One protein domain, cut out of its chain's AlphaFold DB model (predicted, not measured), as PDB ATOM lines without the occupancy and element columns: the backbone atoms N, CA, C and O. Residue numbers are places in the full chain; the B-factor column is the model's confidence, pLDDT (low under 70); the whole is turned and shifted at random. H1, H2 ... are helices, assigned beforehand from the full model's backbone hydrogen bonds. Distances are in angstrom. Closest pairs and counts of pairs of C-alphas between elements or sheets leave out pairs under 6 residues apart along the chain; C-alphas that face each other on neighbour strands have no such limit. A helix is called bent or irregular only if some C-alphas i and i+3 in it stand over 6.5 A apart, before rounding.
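What this domain is: This is residues 20 to 184 of the 297 residues of an uncharacterized protein of Mytilinidion resinicola (UniProt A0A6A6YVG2). This is a rod of helices: the long helix H6 runs along it, the bent but nearly straight H3 lies side by side with part of H6 and runs the other way, and H5 crosses arm H3b. H4 packs on residues 94 to 101 of H5, the short H1 packs on both H3a and H6, and H7 folds back after H6 to cross H3a, while H2 touches no helix. The printed part has 165 residues with seven named helices, H1 to H7 in order, and no named strand, so the class is all helix. It is compact, with a radius of gyration of the C-alphas of 17.8 A, and spans 59 by 29 by 26 A.

Where its parts are: Find C-alpha 20 at (-15.947, 37.457, -12.619), where H1, residues 20 to 24, begins; H2 follows at residues 33 to 37. H3, residues 41 to 65, was assigned as one helix by its hydrogen bonds but is bent, with C-alphas 53 and 56 6.7 A apart; its arms are H3a, residues 41 to 53, 18.5 A, and H3b, residues 56 to 65, 13.8 A. H4 holds residues 73 to 83. H5, residues 94 to 114, is 29.2 A long and irregular, with C-alphas 96 and 99 7.1 A apart and a kink of 34 degrees near residue 101. From C-alpha 129 at (-7.276, 1.602, -17.219), H6 runs 53.6 A to residue 163; it is only just irregular, with C-alphas 159 and 162 6.6 A apart. H7, residues 170 to 182, 18.2 A, ends at C-alpha 182, (-27.694, 24.856, -6.254).

How they stand to each other: Start at the hub, H3. H3a touches residues 145 to 153 of H6 at a shallow tilt of 26 degrees, opposite ways; the closest C-alphas, of Gln 53 and Asp 146, are 5.5 A apart. H3b touches H6 too, at 22 degrees, closest at Asp 57 and Leu 142, C-alphas 6.4 A apart. H7 touches H3a at a steep tilt of 69 degrees, only just short of perpendicular, with the C-alphas of Gly 46 and Ala 177 closest at 4.0 A. H5 touches H3b at a steep tilt of 48 degrees, closest at Met 60 and Val 108, C-alphas 6.4 A apart. H4 and H5 touch, about perpendicular at 77 degrees, with the C-alphas of Gly 74 and Ala 94 closest at 4.6 A. The packing is mostly crossed, but only just: 2 of 6 touching pairs with a tilt are shallow. Every O i to N i+4 pair is within hydrogen-bond range in H1, H3a, H3b, H4 and H7; H5 has 15 of 17, H6 28 of 31, and H2 0 of 1, with 2 of 2 O i to N i+3 pairs.

The domain as a whole: The C-alphas of Asp 125 and Pro 165 are the two farthest apart, at 60.1 A; residues 123 to 130 and 162 to 168 stand free. The printed part has no cut, and the link from H5 to H6 is long. Confidence is under 70 at 40 residues: 39, 66 to 68, 121 to 132 and 161 to 184.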
ATOM      1  N   LEU A  20     -15.152  37.726 -13.820       94.62
ATOM      2  CA  LEU A  20     -15.947  37.457 -12.619       94.62
ATOM      3  C   LEU A  20     -16.379  38.753 -11.944       94.62
ATOM      4  O   LEU A  20     -17.558  38.926 -11.650       94.62
ATOM      5  N   GLU A  21     -15.439  39.665 -11.696       94.38
ATOM      6  CA  GLU A  21     -15.693  40.844 -10.868       94.38
ATOM      7  C   GLU A  21     -16.822  41.743 -11.427       94.38
ATOM      8  O   GLU A  21     -17.762  42.016 -10.676       94.38
ATOM      9  N   PRO A  22     -16.850  42.141 -12.717       96.25
ATOM     10  CA  PRO A  22     -17.933  42.968 -13.263       96.25
ATOM     11  C   PRO A  22     -19.320  42.321 -13.152       96.25
ATOM     12  O   PRO A  22     -20.320  43.014 -12.947       96.25
ATOM     13  N   TYR A  23     -19.386  40.993 -13.264       95.75
ATOM     14  CA  TYR A  23     -20.633  40.236 -13.183       95.75
ATOM     15  C   TYR A  23     -21.070  40.001 -11.737       95.75
ATOM     16  O   TYR A  23     -22.239  40.193 -11.421       95.75
ATOM     17  N   LEU A  24     -20.152  39.673 -10.828       92.25
ATOM     18  CA  LEU A  24     -20.452  39.513  -9.402       92.25
ATOM     19  C   LEU A  24     -20.776  40.849  -8.722       92.25
ATOM     20  O   LEU A  24     -21.575  40.894  -7.789       92.25
ATOM     21  N   ARG A  25     -20.243  41.968  -9.217       92.44
ATOM     22  CA  ARG A  25     -20.668  43.314  -8.793       92.44
ATOM     23  C   ARG A  25     -22.028  43.706  -9.363       92.44
ATOM     24  O   ARG A  25     -22.685  44.568  -8.786       92.44
ATOM     25  N   LEU A  26     -22.481  43.012 -10.412       92.50
ATOM     26  CA  LEU A  26     -23.644  43.333 -11.249       92.50
ATOM     27  C   LEU A  26     -23.455  44.616 -12.079       92.50
ATOM     28  O   LEU A  26     -24.412  45.135 -12.651       92.50
ATOM     29  N   ASP A  27     -22.217  45.099 -12.206       91.88
ATOM     30  CA  ASP A  27     -21.877  46.282 -12.997       91.88
ATOM     31  C   ASP A  27     -22.129  46.040 -14.491       91.88
ATOM     32  O   ASP A  27     -22.723  46.885 -15.161       91.88
ATOM     33  N   ALA A  28     -21.794  44.841 -14.980       88.38
ATOM     34  CA  ALA A  28     -22.078  44.408 -16.352       88.38
ATOM     35  C   ALA A  28     -23.586  44.336 -16.669       88.38
ATOM     36  O   ALA A  28     -23.979  44.336 -17.831       88.38
ATOM     37  N   GLN A  29     -24.439  44.287 -15.640       90.56
ATOM     38  CA  GLN A  29     -25.887  44.119 -15.769       90.56
ATOM     39  C   GLN A  29     -26.669  45.409 -15.500       90.56
ATOM     40  O   GLN A  29     -27.897  45.390 -15.532       90.56
ATOM     41  N   ARG A  30     -25.996  46.546 -15.271       90.06
ATOM     42  CA  ARG A  30     -26.658  47.826 -14.950       90.06
ATOM     43  C   ARG A  30     -27.653  48.288 -16.015       90.06
ATOM     44  O   ARG A  30     -28.633  48.942 -15.681       90.06
ATOM     45  N   SER A  31     -27.416  47.955 -17.284       88.44
ATOM     46  CA  SER A  31     -28.325  48.276 -18.391       88.44
ATOM     47  C   SER A  31     -29.459  47.264 -18.571       88.44
ATOM     48  O   SER A  31     -30.326  47.472 -19.418       88.44
ATOM     49  N   ASN A  32     -29.462  46.156 -17.823       88.38
ATOM     50  CA  ASN A  32     -30.481  45.121 -17.939       88.38
ATOM     51  C   ASN A  32     -31.725  45.521 -17.122       88.38
ATOM     52  O   ASN A  32     -31.666  45.525 -15.891       88.38
ATOM     53  N   PRO A  33     -32.878  45.805 -17.757       88.88
ATOM     54  CA  PRO A  33     -34.072  46.258 -17.043       88.88
ATOM     55  C   PRO A  33     -34.616  45.204 -16.068       88.88
ATOM     56  O   PRO A  33     -35.263  45.553 -15.084       88.88
ATOM     57  N   ARG A  34     -34.321  43.914 -16.290       85.62
ATOM     58  CA  ARG A  34     -34.740  42.830 -15.388       85.62
ATOM     59  C   ARG A  34     -34.030  42.883 -14.041       85.62
ATOM     60  O   ARG A  34     -34.577  42.376 -13.068       85.62
ATOM     61  N   LEU A  35     -32.854  43.512 -13.969       86.50
ATOM     62  CA  LEU A  35     -32.096  43.640 -12.727       86.50
ATOM     63  C   LEU A  35     -32.895  44.386 -11.647       86.50
ATOM     64  O   LEU A  35     -32.842  44.003 -10.484       86.50
ATOM     65  N   ALA A  36     -33.694  45.385 -12.037       85.62
ATOM     66  CA  ALA A  36     -34.535  46.156 -11.117       85.62
ATOM     67  C   ALA A  36     -35.661  45.327 -10.469       85.62
ATOM     68  O   ALA A  36     -36.222  45.734  -9.455       85.62
ATOM     69  N   HIS A  37     -35.998  44.173 -11.050       83.50
ATOM     70  CA  HIS A  37     -37.025  43.263 -10.544       83.50
ATOM     71  C   HIS A  37     -36.458  42.133  -9.683       83.50
ATOM     72  O   HIS A  37     -37.229  41.304  -9.202       83.50
ATOM     73  N   ILE A  38     -35.137  42.071  -9.491       79.75
ATOM     74  CA  ILE A  38     -34.523  41.090  -8.601       79.75
ATOM     75  C   ILE A  38     -34.579  41.661  -7.184       79.75
ATOM     76  O   ILE A  38     -33.844  42.605  -6.895       79.75
ATOM     77  N   PRO A  39     -35.427  41.105  -6.299       68.88
ATOM     78  CA  PRO A  39     -35.602  41.649  -4.957       68.88
ATOM     79  C   PRO A  39     -34.314  41.543  -4.137       68.88
ATOM     80  O   PRO A  39     -34.050  42.393  -3.296       68.88
ATOM     81  N   GLU A  40     -33.505  40.517  -4.413       77.88
ATOM     82  CA  GLU A  40     -32.321  40.172  -3.633       77.88
ATOM     83  C   GLU A  40     -31.108  39.953  -4.549       77.88
ATOM     84  O   GLU A  40     -30.844  38.831  -4.998       77.88
ATOM     85  N   PRO A  41     -30.336  41.017  -4.849       84.12
ATOM     86  CA  PRO A  41     -29.162  40.955  -5.722       84.12
ATOM     87  C   PRO A  41     -28.133  39.890  -5.311       84.12
ATOM     88  O   PRO A  41     -27.423  39.349  -6.158       84.12
ATOM     89  N   TRP A  42     -28.062  39.558  -4.019       80.75
ATOM     90  CA  TRP A  42     -27.201  38.499  -3.497       80.75
ATOM     91  C   TRP A  42     -27.558  37.117  -4.039       80.75
ATOM     92  O   TRP A  42     -26.647  36.357  -4.354       80.75
ATOM     93  N   VAL A  43     -28.844  36.812  -4.242       80.56
ATOM     94  CA  VAL A  43     -29.269  35.542  -4.851       80.56
ATOM     95  C   VAL A  43     -28.700  35.426  -6.261       80.56
ATOM     96  O   VAL A  43     -28.037  34.439  -6.573       80.56
ATOM     97  N   LEU A  44     -28.860  36.467  -7.088       85.94
ATOM     98  CA  LEU A  44     -28.298  36.474  -8.439       85.94
ATOM     99  C   LEU A  44     -26.769  36.310  -8.415       85.94
ATOM    100  O   LEU A  44     -26.226  35.542  -9.204       85.94
ATOM    101  N   ARG A  45     -26.066  36.981  -7.495       89.31
ATOM    102  CA  ARG A  45     -24.602  36.873  -7.365       89.31
ATOM    103  C   ARG A  45     -24.131  35.449  -7.100       89.31
ATOM    104  O   ARG A  45     -23.182  35.005  -7.741       89.31
ATOM    105  N   GLY A  46     -24.779  34.718  -6.200       85.75
ATOM    106  CA  GLY A  46     -24.399  33.326  -5.946       85.75
ATOM    107  C   GLY A  46     -24.804  32.373  -7.056       85.75
ATOM    108  O   GLY A  46     -24.058  31.440  -7.351       85.75
ATOM    109  N   GLN A  47     -25.920  32.637  -7.740       86.25
ATOM    110  CA  GLN A  47     -26.275  31.899  -8.950       86.25
ATOM    111  C   GLN A  47     -25.232  32.100 -10.054       86.25
ATOM    112  O   GLN A  47     -24.801  31.128 -10.675       86.25
ATOM    113  N   LEU A  48     -24.783  33.343 -10.265       92.31
ATOM    114  CA  LEU A  48     -23.706  33.669 -11.198       92.31
ATOM    115  C   LEU A  48     -22.408  32.981 -10.783       92.31
ATOM    116  O   LEU A  48     -21.810  32.298 -11.609       92.31
ATOM    117  N   LEU A  49     -22.006  33.080  -9.512       91.94
ATOM    118  CA  LEU A  49     -20.823  32.389  -8.991       91.94
ATOM    119  C   LEU A  49     -20.896  30.884  -9.256       91.94
ATOM    120  O   LEU A  49     -19.945  30.305  -9.771       91.94
ATOM    121  N   ARG A  50     -22.036  30.248  -8.975       89.19
ATOM    122  CA  ARG A  50     -22.218  28.815  -9.217       89.19
ATOM    123  C   ARG A  50     -22.146  28.470 -10.704       89.19
ATOM    124  O   ARG A  50     -21.552  27.457 -11.066       89.19
ATOM    125  N   ALA A  51     -22.727  29.301 -11.565       92.94
ATOM    126  CA  ALA A  51     -22.620  29.149 -13.010       92.94
ATOM    127  C   ALA A  51     -21.159  29.272 -13.478       92.94
ATOM    128  O   ALA A  51     -20.711  28.448 -14.278       92.94
ATOM    129  N   PHE A  52     -20.393  30.214 -12.915       95.00
ATOM    130  CA  PHE A  52     -18.961  30.338 -13.171       95.00
ATOM    131  C   PHE A  52     -18.182  29.101 -12.683       95.00
ATOM    132  O   PHE A  52     -17.408  28.510 -13.422       95.00
ATOM    133  N   GLN A  53     -18.442  28.613 -11.476       92.44
ATOM    134  CA  GLN A  53     -17.805  27.392 -10.966       92.44
ATOM    135  C   GLN A  53     -18.081  26.159 -11.843       92.44
ATOM    136  O   GLN A  53     -17.255  25.260 -11.938       92.44
ATOM    137  N   LYS A  54     -19.244  26.102 -12.506       92.31
ATOM    138  CA  LYS A  54     -19.670  24.944 -13.312       92.31
ATOM    139  C   LYS A  54     -19.347  25.000 -14.789       92.31
ATOM    140  O   LYS A  54     -19.486  23.983 -15.467       92.31
ATOM    141  N   PHE A  55     -18.910  26.141 -15.298       95.12
ATOM    142  CA  PHE A  55     -18.485  26.242 -16.687       95.12
ATOM    143  C   PHE A  55     -17.205  25.420 -16.968       95.12
ATOM    144  O   PHE A  55     -17.220  24.665 -17.945       95.12
ATOM    145  N   PRO A  56     -16.151  25.435 -16.117       95.00
ATOM    146  CA  PRO A  56     -14.961  24.612 -16.331       95.00
ATOM    147  C   PRO A  56     -15.209  23.108 -16.248       95.00
ATOM    148  O   PRO A  56     -14.573  22.374 -16.998       95.00
ATOM    149  N   ASP A  57     -16.138  22.646 -15.396       90.88
ATOM    150  CA  ASP A  57     -16.408  21.215 -15.160       90.88
ATOM    151  C   ASP A  57     -16.513  20.429 -16.467       90.88
ATOM    152  O   ASP A  57     -15.837  19.416 -16.664       90.88
ATOM    153  N   ARG A  58     -17.359  20.907 -17.389       87.75
ATOM    154  CA  ARG A  58     -17.566  20.196 -18.651       87.75
ATOM    155  C   ARG A  58     -16.503  20.481 -19.691       87.75
ATOM    156  O   ARG A  58     -16.185  19.574 -20.450       87.75
ATOM    157  N   LEU A  59     -15.965  21.696 -19.707       92.50
ATOM    158  CA  LEU A  59     -14.872  22.062 -20.597       92.50
ATOM    159  C   LEU A  59     -13.654  21.177 -20.354       92.50
ATOM    160  O   LEU A  59     -13.170  20.548 -21.286       92.50
ATOM    161  N   MET A  60     -13.212  21.056 -19.102       91.38
ATOM    162  CA  MET A  60     -12.092  20.186 -18.753       91.38
ATOM    163  C   MET A  60     -12.384  18.744 -19.145       91.38
ATOM    164  O   MET A  60     -11.580  18.121 -19.829       91.38
ATOM    165  N   SER A  61     -13.554  18.219 -18.775       87.69
ATOM    166  CA  SER A  61     -13.899  16.833 -19.091       87.69
ATOM    167  C   SER A  61     -13.871  16.558 -20.601       87.69
ATOM    168  O   SER A  61     -13.329  15.537 -21.016       87.69
ATOM    169  N   ASP A  62     -14.402  17.468 -21.422       89.00
ATOM    170  CA  ASP A  62     -14.454  17.326 -22.882       89.00
ATOM    171  C   ASP A  62     -13.062  17.507 -23.532       89.00
ATOM    172  O   ASP A  62     -12.701  16.748 -24.434       89.00
ATOM    173  N   GLU A  63     -12.250  18.456 -23.052       88.38
ATOM    174  CA  GLU A  63     -10.878  18.696 -23.536       88.38
ATOM    175  C   GLU A  63      -9.924  17.555 -23.156       88.38
ATOM    176  O   GLU A  63      -9.008  17.236 -23.914       88.38
ATOM    177  N   PHE A  64     -10.145  16.879 -22.022       85.12
ATOM    178  CA  PHE A  64      -9.422  15.651 -21.671       85.12
ATOM    179  C   PHE A  64      -9.874  14.460 -22.522       85.12
ATOM    180  O   PHE A  64      -9.022  13.754 -23.064       85.12
ATOM    181  N   GLN A  65     -11.189  14.285 -22.697       78.69
ATOM    182  CA  GLN A  65     -11.790  13.192 -23.477       78.69
ATOM    183  C   GLN A  65     -11.603  13.336 -24.995       78.69
ATOM    184  O   GLN A  65     -11.944  12.412 -25.724       78.69
ATOM    185  N   ARG A  66     -11.047  14.464 -25.469       69.12
ATOM    186  CA  ARG A  66     -10.822  14.770 -26.892       69.12
ATOM    187  C   ARG A  66     -12.037  14.461 -27.755       69.12
ATOM    188  O   ARG A  66     -11.962  13.691 -28.711       69.12
ATOM    189  N   VAL A  67     -13.151  15.113 -27.430       63.47
ATOM    190  CA  VAL A  67     -14.291  15.184 -28.351       63.47
ATOM    191  C   VAL A  67     -13.765  15.682 -29.704       63.47
ATOM    192  O   VAL A  67     -13.138  16.737 -29.770       63.47
ATOM    193  N   THR A  68     -13.977  14.900 -30.765       63.66
ATOM    194  CA  THR A  68     -13.468  15.152 -32.130       63.66
ATOM    195  C   THR A  68     -13.868  16.521 -32.678       63.66
ATOM    196  O   THR A  68     -13.165  17.102 -33.503       63.66
ATOM    197  N   GLU A  69     -14.972  17.067 -32.180       82.25
ATOM    198  CA  GLU A  69     -15.440  18.408 -32.486       82.25
ATOM    199  C   GLU A  69     -15.001  19.398 -31.404       82.25
ATOM    200  O   GLU A  69     -15.466  19.356 -30.258       82.25
ATOM    201  N   ARG A  70     -14.128  20.340 -31.787       83.81
ATOM    202  CA  ARG A  70     -13.748  21.468 -30.932       83.81
ATOM    203  C   ARG A  70     -14.981  22.338 -30.685       83.81
ATOM    204  O   ARG A  70     -15.445  23.041 -31.575       83.81
ATOM    205  N   ARG A  71     -15.494  22.299 -29.457       91.50
ATOM    206  CA  ARG A  71     -16.607  23.146 -29.002       91.50
ATOM    207  C   ARG A  71     -16.115  24.558 -28.697       91.50
ATOM    208  O   ARG A  71     -14.971  24.732 -28.281       91.50
ATOM    209  N   ASP A  72     -16.959  25.557 -28.891       95.00
ATOM    210  CA  ASP A  72     -16.681  26.961 -28.567       95.00
ATOM    211  C   ASP A  72     -17.251  27.356 -27.192       95.00
ATOM    212  O   ASP A  72     -18.004  26.595 -26.570       95.00
ATOM    213  N   ALA A  73     -16.921  28.558 -26.706       96.38
ATOM    214  CA  ALA A  73     -17.470  29.082 -25.454       96.38
ATOM    215  C   ALA A  73     -19.010  29.134 -25.468       96.38
ATOM    216  O   ALA A  73     -19.649  28.905 -24.438       96.38
ATOM    217  N   GLY A  74     -19.623  29.365 -26.636       97.38
ATOM    218  CA  GLY A  74     -21.077  29.385 -26.819       97.38
ATOM    219  C   GLY A  74     -21.746  28.059 -26.466       97.38
ATOM    220  O   GLY A  74     -22.762  28.042 -25.765       97.38
ATOM    221  N   THR A  75     -21.138  26.944 -26.863       96.06
ATOM    222  CA  THR A  75     -21.624  25.591 -26.569       96.06
ATOM    223  C   THR A  75     -21.635  25.309 -25.066       96.06
ATOM    224  O   THR A  75     -22.630  24.812 -24.524       96.06
ATOM    225  N   TYR A  76     -20.554  25.649 -24.356       95.75
ATOM    226  CA  TYR A  76     -20.477  25.449 -22.904       95.75
ATOM    227  C   TYR A  76     -21.374  26.425 -22.149       95.75
ATOM    228  O   TYR A  76     -22.077  26.018 -21.220       95.75
ATOM    229  N   ARG A  77     -21.454  27.681 -22.606       96.38
ATOM    230  CA  ARG A  77     -22.402  28.670 -22.086       96.38
ATOM    231  C   ARG A  77     -23.830  28.146 -22.164       96.38
ATOM    232  O   ARG A  77     -24.526  28.170 -21.153       96.38
ATOM    233  N   ALA A  78     -24.260  27.647 -23.325       96.06
ATOM    234  CA  ALA A  78     -25.610  27.123 -23.539       96.06
ATOM    235  C   ALA A  78     -25.968  26.010 -22.539       96.06
ATOM    236  O   ALA A  78     -27.085  25.975 -22.023       96.06
ATOM    237  N   ARG A  79     -25.006  25.138 -22.209       93.69
ATOM    238  CA  ARG A  79     -25.174  24.091 -21.189       93.69
ATOM    239  C   ARG A  79     -25.269  24.642 -19.771       93.69
ATOM    240  O   ARG A  79     -26.082  24.164 -18.986       93.69
ATOM    241  N   VAL A  80     -24.448  25.630 -19.427       93.56
ATOM    242  CA  VAL A  80     -24.509  26.265 -18.105       93.56
ATOM    243  C   VAL A  80     -25.861  26.954 -17.924       93.56
ATOM    244  O   VAL A  80     -26.562  26.668 -16.958       93.56
ATOM    245  N   VAL A  81     -26.296  27.776 -18.882       93.38
ATOM    246  CA  VAL A  81     -27.570  28.514 -18.775       93.38
ATOM    247  C   VAL A  81     -28.813  27.632 -18.937       93.38
ATOM    248  O   VAL A  81     -29.908  28.050 -18.560       93.38
ATOM    249  N   SER A  82     -28.697  26.423 -19.502       91.00
ATOM    250  CA  SER A  82     -29.808  25.462 -19.505       91.00
ATOM    251  C   SER A  82     -30.015  24.836 -18.125       91.00
ATOM    252  O   SER A  82     -31.160  24.608 -17.730       91.00
ATOM    253  N   ARG A  83     -28.924  24.620 -17.378       87.50
ATOM    254  CA  ARG A  83     -28.946  24.119 -15.999       87.50
ATOM    255  C   ARG A  83     -29.286  25.206 -14.982       87.50
ATOM    256  O   ARG A  83     -29.999  24.911 -14.035       87.50
ATOM    257  N   TYR A  84     -28.804  26.428 -15.192       86.31
ATOM    258  CA  TYR A  84     -29.009  27.580 -14.313       86.31
ATOM    259  C   TYR A  84     -29.880  28.621 -15.018       86.31
ATOM    260  O   TYR A  84     -29.397  29.638 -15.514       86.31
ATOM    261  N   GLN A  85     -31.181  28.350 -15.118       84.81
ATOM    262  CA  GLN A  85     -32.075  29.184 -15.931       84.81
ATOM    263  C   GLN A  85     -32.216  30.603 -15.367       84.81
ATOM    264  O   GLN A  85     -32.322  31.549 -16.147       84.81
ATOM    265  N   GLY A  86     -32.124  30.756 -14.040       83.94
ATOM    266  CA  GLY A  86     -32.189  32.049 -13.350       83.94
ATOM    267  C   GLY A  86     -31.106  33.049 -13.769       83.94
ATOM    268  O   GLY A  86     -31.324  34.252 -13.666       83.94
ATOM    269  N   VAL A  87     -29.979  32.579 -14.323       90.94
ATOM    270  CA  VAL A  87     -28.892  33.456 -14.795       90.94
ATOM    271  C   VAL A  87     -28.870  33.647 -16.304       90.94
ATOM    272  O   VAL A  87     -27.981  34.328 -16.797       90.94
ATOM    273  N   ARG A  88     -29.798  33.068 -17.076       91.69
ATOM    274  CA  ARG A  88     -29.710  33.049 -18.550       91.69
ATOM    275  C   ARG A  88     -29.460  34.430 -19.167       91.69
ATOM    276  O   ARG A  88     -28.632  34.539 -20.075       91.69
ATOM    277  N   ASP A  89     -30.162  35.442 -18.669       91.88
ATOM    278  CA  ASP A  89     -30.090  36.820 -19.173       91.88
ATOM    279  C   ASP A  89     -28.989  37.654 -18.508       91.88
ATOM    280  O   ASP A  89     -28.736  38.778 -18.929       91.88
ATOM    281  N   PHE A  90     -28.360  37.116 -17.462       94.69
ATOM    282  CA  PHE A  90     -27.355  37.800 -16.648       94.69
ATOM    283  C   PHE A  90     -25.960  37.189 -16.797       94.69
ATOM    284  O   PHE A  90     -24.984  37.779 -16.348       94.69
ATOM    285  N   PHE A  91     -25.854  35.994 -17.377       96.19
ATOM    286  CA  PHE A  91     -24.596  35.283 -17.550       96.19
ATOM    287  C   PHE A  91     -23.866  35.786 -18.803       96.19
ATOM    288  O   PHE A  91     -24.533  35.980 -19.834       96.19
ATOM    289  N   PRO A  92     -22.526  35.953 -18.757       97.69
ATOM    290  CA  PRO A  92     -21.789  36.605 -19.830       97.69
ATOM    291  C   PRO A  92     -22.013  35.946 -21.182       97.69
ATOM    292  O   PRO A  92     -22.240  34.735 -21.263       97.69
ATOM    293  N   SER A  93     -21.987  36.737 -22.253       97.19
ATOM    294  CA  SER A  93     -22.105  36.224 -23.618       97.19
ATOM    295  C   SER A  93     -20.942  35.291 -23.972       97.19
ATOM    296  O   SER A  93     -19.920  35.245 -23.291       97.19
ATOM    297  N   ALA A  94     -21.084  34.531 -25.062       97.62
ATOM    298  CA  ALA A  94     -20.015  33.643 -25.524       97.62
ATOM    299  C   ALA A  94     -18.709  34.409 -25.802       97.62
ATOM    300  O   ALA A  94     -17.646  33.957 -25.396       97.62
ATOM    301  N   ALA A  95     -18.808  35.590 -26.422       97.56
ATOM    302  CA  ALA A  95     -17.654  36.429 -26.730       97.56
ATOM    303  C   ALA A  95     -16.952  36.949 -25.466       97.56
ATOM    304  O   ALA A  95     -15.728  36.979 -25.411       97.56
ATOM    305  N   GLU A  96     -17.714  37.321 -24.435       97.50
ATOM    306  CA  GLU A  96     -17.142  37.762 -23.158       97.50
ATOM    307  C   GLU A  96     -16.484  36.613 -22.391       97.50
ATOM    308  O   GLU A  96     -15.489  36.842 -21.712       97.50
ATOM    309  N   LEU A  97     -17.008  35.386 -22.507       97.44
ATOM    310  CA  LEU A  97     -16.439  34.190 -21.871       97.44
ATOM    311  C   LEU A  97     -15.126  33.727 -22.510       97.44
ATOM    312  O   LEU A  97     -14.403  32.965 -21.871       97.44
ATOM    313  N   GLU A  98     -14.808  34.161 -23.731       96.94
ATOM    314  CA  GLU A  98     -13.682  33.639 -24.515       96.94
ATOM    315  C   GLU A  98     -12.315  33.736 -23.802       96.94
ATOM    316  O   GLU A  98     -11.598  32.733 -23.773       96.94
ATOM    317  N   PRO A  99     -11.936  34.856 -23.143       96.94
ATOM    318  CA  PRO A  99     -10.655  34.941 -22.437       96.94
ATOM    319  C   PRO A  99     -10.536  33.941 -21.282       96.94
ATOM    320  O   PRO A  99      -9.492  33.315 -21.087       96.94
ATOM    321  N   TRP A 100     -11.615  33.755 -20.517       95.88
ATOM    322  CA  TRP A 100     -11.644  32.772 -19.439       95.88
ATOM    323  C   TRP A 100     -11.649  31.345 -19.991       95.88
ATOM    324  O   TRP A 100     -10.879  30.502 -19.536       95.88
ATOM    325  N   PHE A 101     -12.442  31.093 -21.027       96.50
ATOM    326  CA  PHE A 101     -12.514  29.824 -21.736       96.50
ATOM    327  C   PHE A 101     -11.150  29.355 -22.268       96.50
ATOM    328  O   PHE A 101     -10.744  28.225 -21.989       96.50
ATOM    329  N   GLU A 102     -10.398  30.219 -22.955       96.00
ATOM    330  CA  GLU A 102      -9.052  29.870 -23.428       96.00
ATOM    331  C   GLU A 102      -8.054  29.692 -22.273       96.00
ATOM    332  O   GLU A 102      -7.196  28.816 -22.358       96.00
ATOM    333  N   SER A 103      -8.205  30.406 -21.150       95.75
ATOM    334  CA  SER A 103      -7.364  30.165 -19.963       95.75
ATOM    335  C   SER A 103      -7.594  28.779 -19.336       95.75
ATOM    336  O   SER A 103      -6.642  28.109 -18.937       95.75
ATOM    337  N   VAL A 104      -8.841  28.283 -19.322       94.94
ATOM    338  CA  VAL A 104      -9.145  26.912 -18.870       94.94
ATOM    339  C   VAL A 104      -8.572  25.879 -19.840       94.94
ATOM    340  O   VAL A 104      -8.020  24.869 -19.406       94.94
ATOM    341  N   ARG A 105      -8.664  26.124 -21.152       93.50
ATOM    342  CA  ARG A 105      -8.048  25.249 -22.161       93.50
ATOM    343  C   ARG A 105      -6.544  25.175 -22.011       93.50
ATOM    344  O   ARG A 105      -5.993  24.081 -22.058       93.50
ATOM    345  N   GLU A 106      -5.894  26.314 -21.821       93.50
ATOM    346  CA  GLU A 106      -4.450  26.364 -21.635       93.50
ATOM    347  C   GLU A 106      -4.028  25.577 -20.397       93.50
ATOM    348  O   GLU A 106      -3.147  24.726 -20.473       93.50
ATOM    349  N   ARG A 107      -4.757  25.738 -19.290       92.88
ATOM    350  CA  ARG A 107      -4.576  24.914 -18.093       92.88
ATOM    351  C   ARG A 107      -4.714  23.419 -18.381       92.88
ATOM    352  O   ARG A 107      -3.868  22.637 -17.954       92.88
ATOM    353  N   VAL A 108      -5.725  22.998 -19.145       91.50
ATOM    354  CA  VAL A 108      -5.858  21.592 -19.573       91.50
ATOM    355  C   VAL A 108      -4.653  21.146 -20.409       91.50
ATOM    356  O   VAL A 108      -4.138  20.055 -20.167       91.50
ATOM    357  N   ARG A 109      -4.170  21.964 -21.354       90.50
ATOM    358  CA  ARG A 109      -2.979  21.654 -22.170       90.50
ATOM    359  C   ARG A 109      -1.741  21.454 -21.299       90.50
ATOM    360  O   ARG A 109      -1.068  20.438 -21.448       90.50
ATOM    361  N   VAL A 110      -1.493  22.353 -20.346       91.19
ATOM    362  CA  VAL A 110      -0.372  22.251 -19.397       91.19
ATOM    363  C   VAL A 110      -0.471  20.973 -18.562       91.19
ATOM    364  O   VAL A 110       0.506  20.232 -18.453       91.19
ATOM    365  N   ILE A 111      -1.656  20.646 -18.035       89.38
ATOM    366  CA  ILE A 111      -1.853  19.405 -17.272       89.38
ATOM    367  C   ILE A 111      -1.575  18.180 -18.156       89.38
ATOM    368  O   ILE A 111      -0.853  17.277 -17.741       89.38
ATOM    369  N   ARG A 112      -2.091  18.142 -19.390       88.44
ATOM    370  CA  ARG A 112      -1.834  17.036 -20.332       88.44
ATOM    371  C   ARG A 112      -0.348  16.885 -20.644       88.44
ATOM    372  O   ARG A 112       0.156  15.763 -20.611       88.44
ATOM    373  N   HIS A 113       0.336  17.998 -20.897       88.94
ATOM    374  CA  HIS A 113       1.772  18.028 -21.144       88.94
ATOM    375  C   HIS A 113       2.555  17.448 -19.958       88.94
ATOM    376  O   HIS A 113       3.365  16.541 -20.143       88.94
ATOM    377  N   ASN A 114       2.239  17.882 -18.735       87.06
ATOM    378  CA  ASN A 114       2.886  17.405 -17.507       87.06
ATOM    379  C   ASN A 114       2.660  15.906 -17.249       87.06
ATOM    380  O   ASN A 114       3.483  15.252 -16.612       87.06
ATOM    381  N   LEU A 115       1.564  15.345 -17.761       86.06
ATOM    382  CA  LEU A 115       1.264  13.914 -17.686       86.06
ATOM    383  C   LEU A 115       1.884  13.096 -18.827       86.06
ATOM    384  O   LEU A 115       1.675  11.885 -18.879       86.06
ATOM    385  N   GLY A 116       2.589  13.734 -19.765       87.38
ATOM    386  CA  GLY A 116       3.105  13.076 -20.966       87.38
ATOM    387  C   GLY A 116       2.000  12.567 -21.895       87.38
ATOM    388  O   GLY A 116       2.230  11.643 -22.672       87.38
ATOM    389  N   VAL A 117       0.790  13.133 -21.812       83.56
ATOM    390  CA  VAL A 117      -0.318  12.774 -22.701       83.56
ATOM    391  C   VAL A 117      -0.075  13.457 -24.050       83.56
ATOM    392  O   VAL A 117      -0.127  14.686 -24.100       83.56
ATOM    393  N   PRO A 118       0.154  12.708 -25.148       80.50
ATOM    394  CA  PRO A 118       0.476  13.292 -26.450       80.50
ATOM    395  C   PRO A 118      -0.613  14.247 -26.915       80.50
ATOM    396  O   PRO A 118      -1.789  13.960 -26.696       80.50
ATOM    397  N   ASP A 119      -0.264  15.325 -27.622       77.38
ATOM    398  CA  ASP A 119      -1.234  16.241 -28.249       77.38
ATOM    399  C   ASP A 119      -2.057  15.581 -29.367       77.38
ATOM    400  O   ASP A 119      -3.179  15.993 -29.664       77.38
ATOM    401  N   THR A 120      -1.537  14.494 -29.932       74.19
ATOM    402  CA  THR A 120      -2.158  13.744 -31.021       74.19
ATOM    403  C   THR A 120      -3.167  12.718 -30.517       74.19
ATOM    404  O   THR A 120      -2.969  12.053 -29.500       74.19
ATOM    405  N   TYR A 121      -4.287  12.620 -31.234       60.94
ATOM    406  CA  TYR A 121      -5.340  11.634 -31.013       60.94
ATOM    407  C   TYR A 121      -4.748  10.220 -30.985       60.94
ATOM    408  O   TYR A 121      -4.088   9.805 -31.937       60.94
ATOM    409  N   VAL A 122      -4.981   9.496 -29.894       58.59
ATOM    410  CA  VAL A 122      -4.799   8.047 -29.862       58.59
ATOM    411  C   VAL A 122      -6.212   7.492 -29.831       58.59
ATOM    412  O   VAL A 122      -6.993   7.874 -28.962       58.59
ATOM    413  N   ASP A 123      -6.557   6.667 -30.811       59.62
ATOM    414  CA  ASP A 123      -7.827   5.947 -30.846       59.62
ATOM    415  C   ASP A 123      -7.748   4.862 -29.767       59.62
ATOM    416  O   ASP A 123      -7.226   3.768 -29.986       59.62
ATOM    417  N   VAL A 124      -8.072   5.231 -28.528       55.00
ATOM    418  CA  VAL A 124      -7.887   4.345 -27.380       55.00
ATOM    419  C   VAL A 124      -9.136   3.484 -27.233       55.00
ATOM    420  O   VAL A 124      -9.992   3.743 -26.394       55.00
ATOM    421  N   ASP A 125      -9.191   2.405 -28.009       60.28
ATOM    422  CA  ASP A 125     -10.111   1.274 -27.799       60.28
ATOM    423  C   ASP A 125      -9.845   0.552 -26.443       60.28
ATOM    424  O   ASP A 125     -10.525  -0.403 -26.072       60.28
ATOM    425  N   SER A 126      -8.864   1.008 -25.645       54.62
ATOM    426  CA  SER A 126      -8.576   0.549 -24.277       54.62
ATOM    427  C   SER A 126      -9.204   1.455 -23.202       54.62
ATOM    428  O   SER A 126      -8.533   2.155 -22.440       54.62
ATOM    429  N   SER A 127     -10.534   1.386 -23.145       55.97
ATOM    430  CA  SER A 127     -11.470   2.153 -22.301       55.97
ATOM    431  C   SER A 127     -11.160   2.218 -20.790       55.97
ATOM    432  O   SER A 127     -11.413   3.249 -20.173       55.97
ATOM    433  N   ASP A 128     -10.591   1.186 -20.154       57.88
ATOM    434  CA  ASP A 128     -10.820   1.040 -18.700       57.88
ATOM    435  C   ASP A 128      -9.665   1.428 -17.757       57.88
ATOM    436  O   ASP A 128      -9.923   1.873 -16.638       57.88
ATOM    437  N   MET A 129      -8.389   1.319 -18.155       52.25
ATOM    438  CA  MET A 129      -7.276   1.602 -17.219       52.25
ATOM    439  C   MET A 129      -6.835   3.069 -17.182       52.25
ATOM    440  O   MET A 129      -6.375   3.542 -16.144       52.25
ATOM    441  N   MET A 130      -6.994   3.806 -18.279       59.69
ATOM    442  CA  MET A 130      -6.620   5.225 -18.349       59.69
ATOM    443  C   MET A 130      -7.685   6.127 -17.702       59.69
ATOM    444  O   MET A 130      -7.367   7.160 -17.119       59.69
ATOM    445  N   TYR A 131      -8.955   5.718 -17.733       67.06
ATOM    446  CA  TYR A 131     -10.083   6.575 -17.367       67.06
ATOM    447  C   TYR A 131     -10.148   6.924 -15.868       67.06
ATOM    448  O   TYR A 131     -10.460   8.061 -15.505       67.06
ATOM    449  N   ASN A 132      -9.801   5.980 -14.985       68.88
ATOM    450  CA  ASN A 132      -9.887   6.194 -13.535       68.88
ATOM    451  C   ASN A 132      -8.803   7.154 -13.019       68.88
ATOM    452  O   ASN A 132      -9.110   8.060 -12.247       68.88
ATOM    453  N   GLY A 133      -7.563   7.026 -13.509       75.88
ATOM    454  CA  GLY A 133      -6.458   7.905 -13.106       75.88
ATOM    455  C   GLY A 133      -6.669   9.364 -13.523       75.88
ATOM    456  O   GLY A 133      -6.430  10.276 -12.732       75.88
ATOM    457  N   TYR A 134      -7.186   9.600 -14.734       81.69
ATOM    458  CA  TYR A 134      -7.497  10.960 -15.185       81.69
ATOM    459  C   TYR A 134      -8.712  11.550 -14.479       81.69
ATOM    460  O   TYR A 134      -8.723  12.748 -14.215       81.69
ATOM    461  N   SER A 135      -9.716  10.741 -14.140       82.50
ATOM    462  CA  SER A 135     -10.920  11.233 -13.463       82.50
ATOM    463  C   SER A 135     -10.607  11.853 -12.100       82.50
ATOM    464  O   SER A 135     -11.137  12.919 -11.780       82.50
ATOM    465  N   ASP A 136      -9.727  11.230 -11.314       84.44
ATOM    466  CA  ASP A 136      -9.317  11.762 -10.009       84.44
ATOM    467  C   ASP A 136      -8.490  13.041 -10.148       84.44
ATOM    468  O   ASP A 136      -8.707  14.004  -9.411       84.44
ATOM    469  N   LEU A 137      -7.604  13.092 -11.141       85.69
ATOM    470  CA  LEU A 137      -6.793  14.274 -11.413       85.69
ATOM    471  C   LEU A 137      -7.624  15.452 -11.941       85.69
ATOM    472  O   LEU A 137      -7.461  16.578 -11.474       85.69
ATOM    473  N   ILE A 138      -8.550  15.200 -12.871       87.12
ATOM    474  CA  ILE A 138      -9.509  16.203 -13.356       87.12
ATOM    475  C   ILE A 138     -10.320  16.733 -12.178       87.12
ATOM    476  O   ILE A 138     -10.451  17.943 -12.030       87.12
ATOM    477  N   ARG A 139     -10.822  15.848 -11.307       88.19
ATOM    478  CA  ARG A 139     -11.571  16.252 -10.111       88.19
ATOM    479  C   ARG A 139     -10.721  17.105  -9.172       88.19
ATOM    480  O   ARG A 139     -11.218  18.110  -8.677       88.19
ATOM    481  N   SER A 140      -9.456  16.736  -8.964       89.00
ATOM    482  CA  SER A 140      -8.511  17.509  -8.155       89.00
ATOM    483  C   SER A 140      -8.329  18.925  -8.703       89.00
ATOM    484  O   SER A 140      -8.456  19.889  -7.955       89.00
ATOM    485  N   HIS A 141      -8.083  19.079 -10.006       90.12
ATOM    486  CA  HIS A 141      -7.895  20.404 -10.601       90.12
ATOM    487  C   HIS A 141      -9.189  21.211 -10.703       90.12
ATOM    488  O   HIS A 141      -9.152  22.426 -10.540       90.12
ATOM    489  N   LEU A 142     -10.334  20.562 -10.923       89.88
ATOM    490  CA  LEU A 142     -11.631  21.233 -10.840       89.88
ATOM    491  C   LEU A 142     -11.891  21.767  -9.429       89.88
ATOM    492  O   LEU A 142     -12.372  22.888  -9.302       89.88
ATOM    493  N   SER A 143     -11.529  21.013  -8.384       87.31
ATOM    494  CA  SER A 143     -11.602  21.487  -6.993       87.31
ATOM    495  C   SER A 143     -10.719  22.714  -6.774       87.31
ATOM    496  O   SER A 143     -11.175  23.721  -6.250       87.31
ATOM    497  N   GLU A 144      -9.476  22.673  -7.251       89.25
ATOM    498  CA  GLU A 144      -8.531  23.791  -7.139       89.25
ATOM    499  C   GLU A 144      -9.024  25.053  -7.880       89.25
ATOM    500  O   GLU A 144      -8.894  26.182  -7.401       89.25
ATOM    501  N   MET A 145      -9.633  24.876  -9.056       91.12
ATOM    502  CA  MET A 145     -10.252  25.971  -9.803       91.12
ATOM    503  C   MET A 145     -11.486  26.523  -9.089       91.12
ATOM    504  O   MET A 145     -11.642  27.741  -9.023       91.12
ATOM    505  N   ASP A 146     -12.341  25.655  -8.543       88.75
ATOM    506  CA  ASP A 146     -13.503  26.044  -7.739       88.75
ATOM    507  C   ASP A 146     -13.073  26.876  -6.525       88.75
ATOM    508  O   ASP A 146     -13.630  27.949  -6.285       88.75
ATOM    509  N   GLU A 147     -12.026  26.450  -5.817       84.56
ATOM    510  CA  GLU A 147     -11.414  27.187  -4.706       84.56
ATOM    511  C   GLU A 147     -10.868  28.544  -5.157       84.56
ATOM    512  O   GLU A 147     -11.144  29.565  -4.527       84.56
ATOM    513  N   THR A 148     -10.160  28.589  -6.287       87.94
ATOM    514  CA  THR A 148      -9.597  29.831  -6.836       87.94
ATOM    515  C   THR A 148     -10.696  30.833  -7.210       87.94
ATOM    516  O   THR A 148     -10.624  32.009  -6.840       87.94
ATOM    517  N   VAL A 149     -11.741  30.373  -7.910       90.94
ATOM    518  CA  VAL A 149     -12.916  31.184  -8.274       90.94
ATOM    519  C   VAL A 149     -13.641  31.661  -7.015       90.94
ATOM    520  O   VAL A 149     -13.993  32.837  -6.920       90.94
ATOM    521  N   THR A 150     -13.814  30.783  -6.024       85.06
ATOM    522  CA  THR A 150     -14.449  31.110  -4.738       85.06
ATOM    523  C   THR A 150     -13.663  32.177  -3.991       85.06
ATOM    524  O   THR A 150     -14.239  33.175  -3.569       85.06
ATOM    525  N   HIS A 151     -12.344  32.028  -3.875       82.50
ATOM    526  CA  HIS A 151     -11.478  32.995  -3.201       82.50
ATOM    527  C   HIS A 151     -11.499  34.362  -3.887       82.50
ATOM    528  O   HIS A 151     -11.567  35.402  -3.227       82.50
ATOM    529  N   HIS A 152     -11.482  34.382  -5.222       86.94
ATOM    530  CA  HIS A 152     -11.610  35.619  -5.989       86.94
ATOM    531  C   HIS A 152     -12.977  36.284  -5.763       86.94
ATOM    532  O   HIS A 152     -13.049  37.484  -5.489       86.94
ATOM    533  N   ALA A 153     -14.058  35.502  -5.795       88.25
ATOM    534  CA  ALA A 153     -15.404  35.982  -5.505       88.25
ATOM    535  C   ALA A 153     -15.531  36.516  -4.070       88.25
ATOM    536  O   ALA A 153     -16.101  37.584  -3.874       88.25
ATOM    537  N   MET A 154     -14.939  35.845  -3.077       81.44
ATOM    538  CA  MET A 154     -14.910  36.309  -1.683       81.44
ATOM    539  C   MET A 154     -14.261  37.687  -1.564       81.44
ATOM    540  O   MET A 154     -14.828  38.573  -0.930       81.44
ATOM    541  N   LYS A 155     -13.116  37.910  -2.222       81.81
ATOM    542  CA  LYS A 155     -12.479  39.237  -2.268       81.81
ATOM    543  C   LYS A 155     -13.383  40.285  -2.912       81.81
ATOM    544  O   LYS A 155     -13.437  41.413  -2.429       81.81
ATOM    545  N   CYS A 156     -14.080  39.925  -3.990       85.94
ATOM    546  CA  CYS A 156     -15.042  40.808  -4.646       85.94
ATOM    547  C   CYS A 156     -16.189  41.182  -3.694       85.94
ATOM    548  O   CYS A 156     -16.486  42.362  -3.523       85.94
ATOM    549  N   PHE A 157     -16.782  40.200  -3.015       83.75
ATOM    550  CA  PHE A 157     -17.901  40.421  -2.107       83.75
ATOM    551  C   PHE A 157     -17.515  41.205  -0.853       83.75
ATOM    552  O   PHE A 157     -18.253  42.112  -0.490       83.75
ATOM    553  N   LEU A 158     -16.340  40.953  -0.267       77.44
ATOM    554  CA  LEU A 158     -15.801  41.745   0.849       77.44
ATOM    555  C   LEU A 158     -15.691  43.238   0.503       77.44
ATOM    556  O   LEU A 158     -15.966  44.096   1.333       77.44
ATOM    557  N   ARG A 159     -15.338  43.578  -0.744       82.44
ATOM    558  CA  ARG A 159     -15.287  44.983  -1.195       82.44
ATOM    559  C   ARG A 159     -16.670  45.617  -1.350       82.44
ATOM    560  O   ARG A 159     -16.773  46.839  -1.300       82.44
ATOM    561  N   LEU A 160     -17.717  44.819  -1.571       78.88
ATOM    562  CA  LEU A 160     -19.092  45.316  -1.674       78.88
ATOM    563  C   LEU A 160     -19.688  45.667  -0.300       78.88
ATOM    564  O   LEU A 160     -20.636  46.447  -0.239       78.88
ATOM    565  N   GLU A 161     -19.137  45.148   0.800       63.78
ATOM    566  CA  GLU A 161     -19.701  45.297   2.152       63.78
ATOM    567  C   GLU A 161     -19.682  46.711   2.716       63.78
ATOM    568  O   GLU A 161     -20.495  47.021   3.581       63.78
ATOM    569  N   GLY A 162     -18.863  47.614   2.168       57.75
ATOM    570  CA  GLY A 162     -18.897  49.032   2.540       57.75
ATOM    571  C   GLY A 162     -20.226  49.746   2.227       57.75
ATOM    572  O   GLY A 162     -20.284  50.967   2.336       57.75
ATOM    573  N   THR A 163     -21.270  49.027   1.790       53.00
ATOM    574  CA  THR A 163     -22.531  49.588   1.288       53.00
ATOM    575  C   THR A 163     -23.818  48.933   1.822       53.00
ATOM    576  O   THR A 163     -24.893  49.342   1.387       53.00
ATOM    577  N   ASP A 164     -23.772  47.959   2.747       51.34
ATOM    578  CA  ASP A 164     -24.964  47.154   3.100       51.34
ATOM    579  C   ASP A 164     -25.462  47.318   4.565       51.34
ATOM    580  O   ASP A 164     -24.681  47.123   5.495       51.34
ATOM    581  N   PRO A 165     -26.762  47.615   4.800       45.50
ATOM    582  CA  PRO A 165     -27.340  47.818   6.138       45.50
ATOM    583  C   PRO A 165     -27.574  46.558   6.997       45.50
ATOM    584  O   PRO A 165     -27.909  46.702   8.170       45.50
ATOM    585  N   ALA A 166     -27.499  45.337   6.448       55.41
ATOM    586  CA  ALA A 166     -28.071  44.146   7.103       55.41
ATOM    587  C   ALA A 166     -27.113  43.325   8.001       55.41
ATOM    588  O   ALA A 166     -27.528  42.296   8.528       55.41
ATOM    589  N   GLY A 167     -25.842  43.717   8.163       57.59
ATOM    590  CA  GLY A 167     -24.916  43.148   9.169       57.59
ATOM    591  C   GLY A 167     -24.541  41.656   9.041       57.59
ATOM    592  O   GLY A 167     -23.854  41.115   9.900       57.59
ATOM    593  N   LEU A 168     -24.985  40.958   7.993       59.94
ATOM    594  CA  LEU A 168     -24.660  39.547   7.746       59.94
ATOM    595  C   LEU A 168     -23.234  39.384   7.202       59.94
ATOM    596  O   LEU A 168     -22.929  39.969   6.166       59.94
ATOM    597  N   HIS A 169     -22.436  38.507   7.825       66.06
ATOM    598  CA  HIS A 169     -21.067  38.175   7.407       66.06
ATOM    599  C   HIS A 169     -20.999  37.731   5.921       66.06
ATOM    600  O   HIS A 169     -21.871  36.989   5.447       66.06
ATOM    601  N   PRO A 170     -19.952  38.090   5.162       60.09
ATOM    602  CA  PRO A 170     -19.891  37.869   3.711       60.09
ATOM    603  C   PRO A 170     -19.843  36.392   3.337       60.09
ATOM    604  O   PRO A 170     -20.522  35.962   2.408       60.09
ATOM    605  N   GLY A 171     -19.081  35.586   4.086       60.97
ATOM    606  CA  GLY A 171     -19.015  34.138   3.857       60.97
ATOM    607  C   GLY A 171     -20.404  33.499   3.885       60.97
ATOM    608  O   GLY A 171     -20.764  32.707   3.018       60.97
ATOM    609  N   LEU A 172     -21.230  33.943   4.827       66.06
ATOM    610  CA  LEU A 172     -22.595  33.482   5.004       66.06
ATOM    611  C   LEU A 172     -23.468  33.741   3.782       66.06
ATOM    612  O   LEU A 172     -24.157  32.847   3.296       66.06
ATOM    613  N   ARG A 173     -23.387  34.964   3.257       68.75
ATOM    614  CA  ARG A 173     -24.105  35.384   2.054       68.75
ATOM    615  C   ARG A 173     -23.649  34.598   0.835       68.75
ATOM    616  O   ARG A 173     -24.478  34.261   0.001       68.75
ATOM    617  N   ILE A 174     -22.362  34.270   0.743       65.81
ATOM    618  CA  ILE A 174     -21.806  33.467  -0.353       65.81
ATOM    619  C   ILE A 174     -22.333  32.044  -0.301       65.81
ATOM    620  O   ILE A 174     -22.802  31.546  -1.320       65.81
ATOM    621  N   THR A 175     -22.283  31.399   0.863       67.69
ATOM    622  CA  THR A 175     -22.831  30.048   1.041       67.69
ATOM    623  C   THR A 175     -24.318  30.041   0.733       67.69
ATOM    624  O   THR A 175     -24.758  29.263  -0.105       67.69
ATOM    625  N   TYR A 176     -25.061  30.988   1.299       67.19
ATOM    626  CA  TYR A 176     -26.481  31.162   1.030       67.19
ATOM    627  C   TYR A 176     -26.773  31.337  -0.467       67.19
ATOM    628  O   TYR A 176     -27.618  30.657  -1.044       67.19
ATOM    629  N   ALA A 177     -26.042  32.232  -1.124       66.44
ATOM    630  CA  ALA A 177     -26.249  32.525  -2.527       66.44
ATOM    631  C   ALA A 177     -25.823  31.342  -3.419       66.44
ATOM    632  O   ALA A 177     -26.447  31.085  -4.452       66.44
ATOM    633  N   ARG A 178     -24.793  30.587  -3.016       66.75
ATOM    634  CA  ARG A 178     -24.380  29.337  -3.665       66.75
ATOM    635  C   ARG A 178     -25.467  28.277  -3.526       66.75
ATOM    636  O   ARG A 178     -25.779  27.625  -4.517       66.75
ATOM    637  N   ASP A 179     -26.069  28.136  -2.350       66.38
ATOM    638  CA  ASP A 179     -27.135  27.170  -2.079       66.38
ATOM    639  C   ASP A 179     -28.423  27.526  -2.833       66.38
ATOM    640  O   ASP A 179     -29.026  26.656  -3.465       66.38
ATOM    641  N   ALA A 180     -28.777  28.812  -2.901       61.75
ATOM    642  CA  ALA A 180     -29.852  29.302  -3.763       61.75
ATOM    643  C   ALA A 180     -29.580  28.995  -5.252       61.75
ATOM    644  O   ALA A 180     -30.493  28.639  -6.000       61.75
ATOM    645  N   GLY A 181     -28.316  29.068  -5.685       58.47
ATOM    646  CA  GLY A 181     -27.901  28.625  -7.019       58.47
ATOM    647  C   GLY A 181     -27.918  27.118  -7.229       58.47
ATOM    648  O   GLY A 181     -28.274  26.666  -8.316       58.47
ATOM    649  N   ILE A 182     -27.601  26.322  -6.207       60.06
ATOM    650  CA  ILE A 182     -27.694  24.856  -6.254       60.06
ATOM    651  C   ILE A 182     -29.148  24.414  -6.425       60.06
ATOM    652  O   ILE A 182     -29.411  23.500  -7.205       60.06
ATOM    653  N   GLN A 183     -30.085  25.074  -5.745       62.19
ATOM    654  CA  GLN A 183     -31.506  24.738  -5.826       62.19
ATOM    655  C   GLN A 183     -32.167  25.189  -7.138       62.19
ATOM    656  O   GLN A 183     -33.305  24.809  -7.394       62.19
ATOM    657  N   ASN A 184     -31.463  25.958  -7.985       57.66
ATOM    658  CA  ASN A 184     -31.969  26.494  -9.257       57.66
ATOM    659  C   ASN A 184     -33.332  27.202  -9.116       57.66
ATOM    660  O   ASN A 184     -34.115  27.258 -10.065       57.66
TER     661      ASN A 184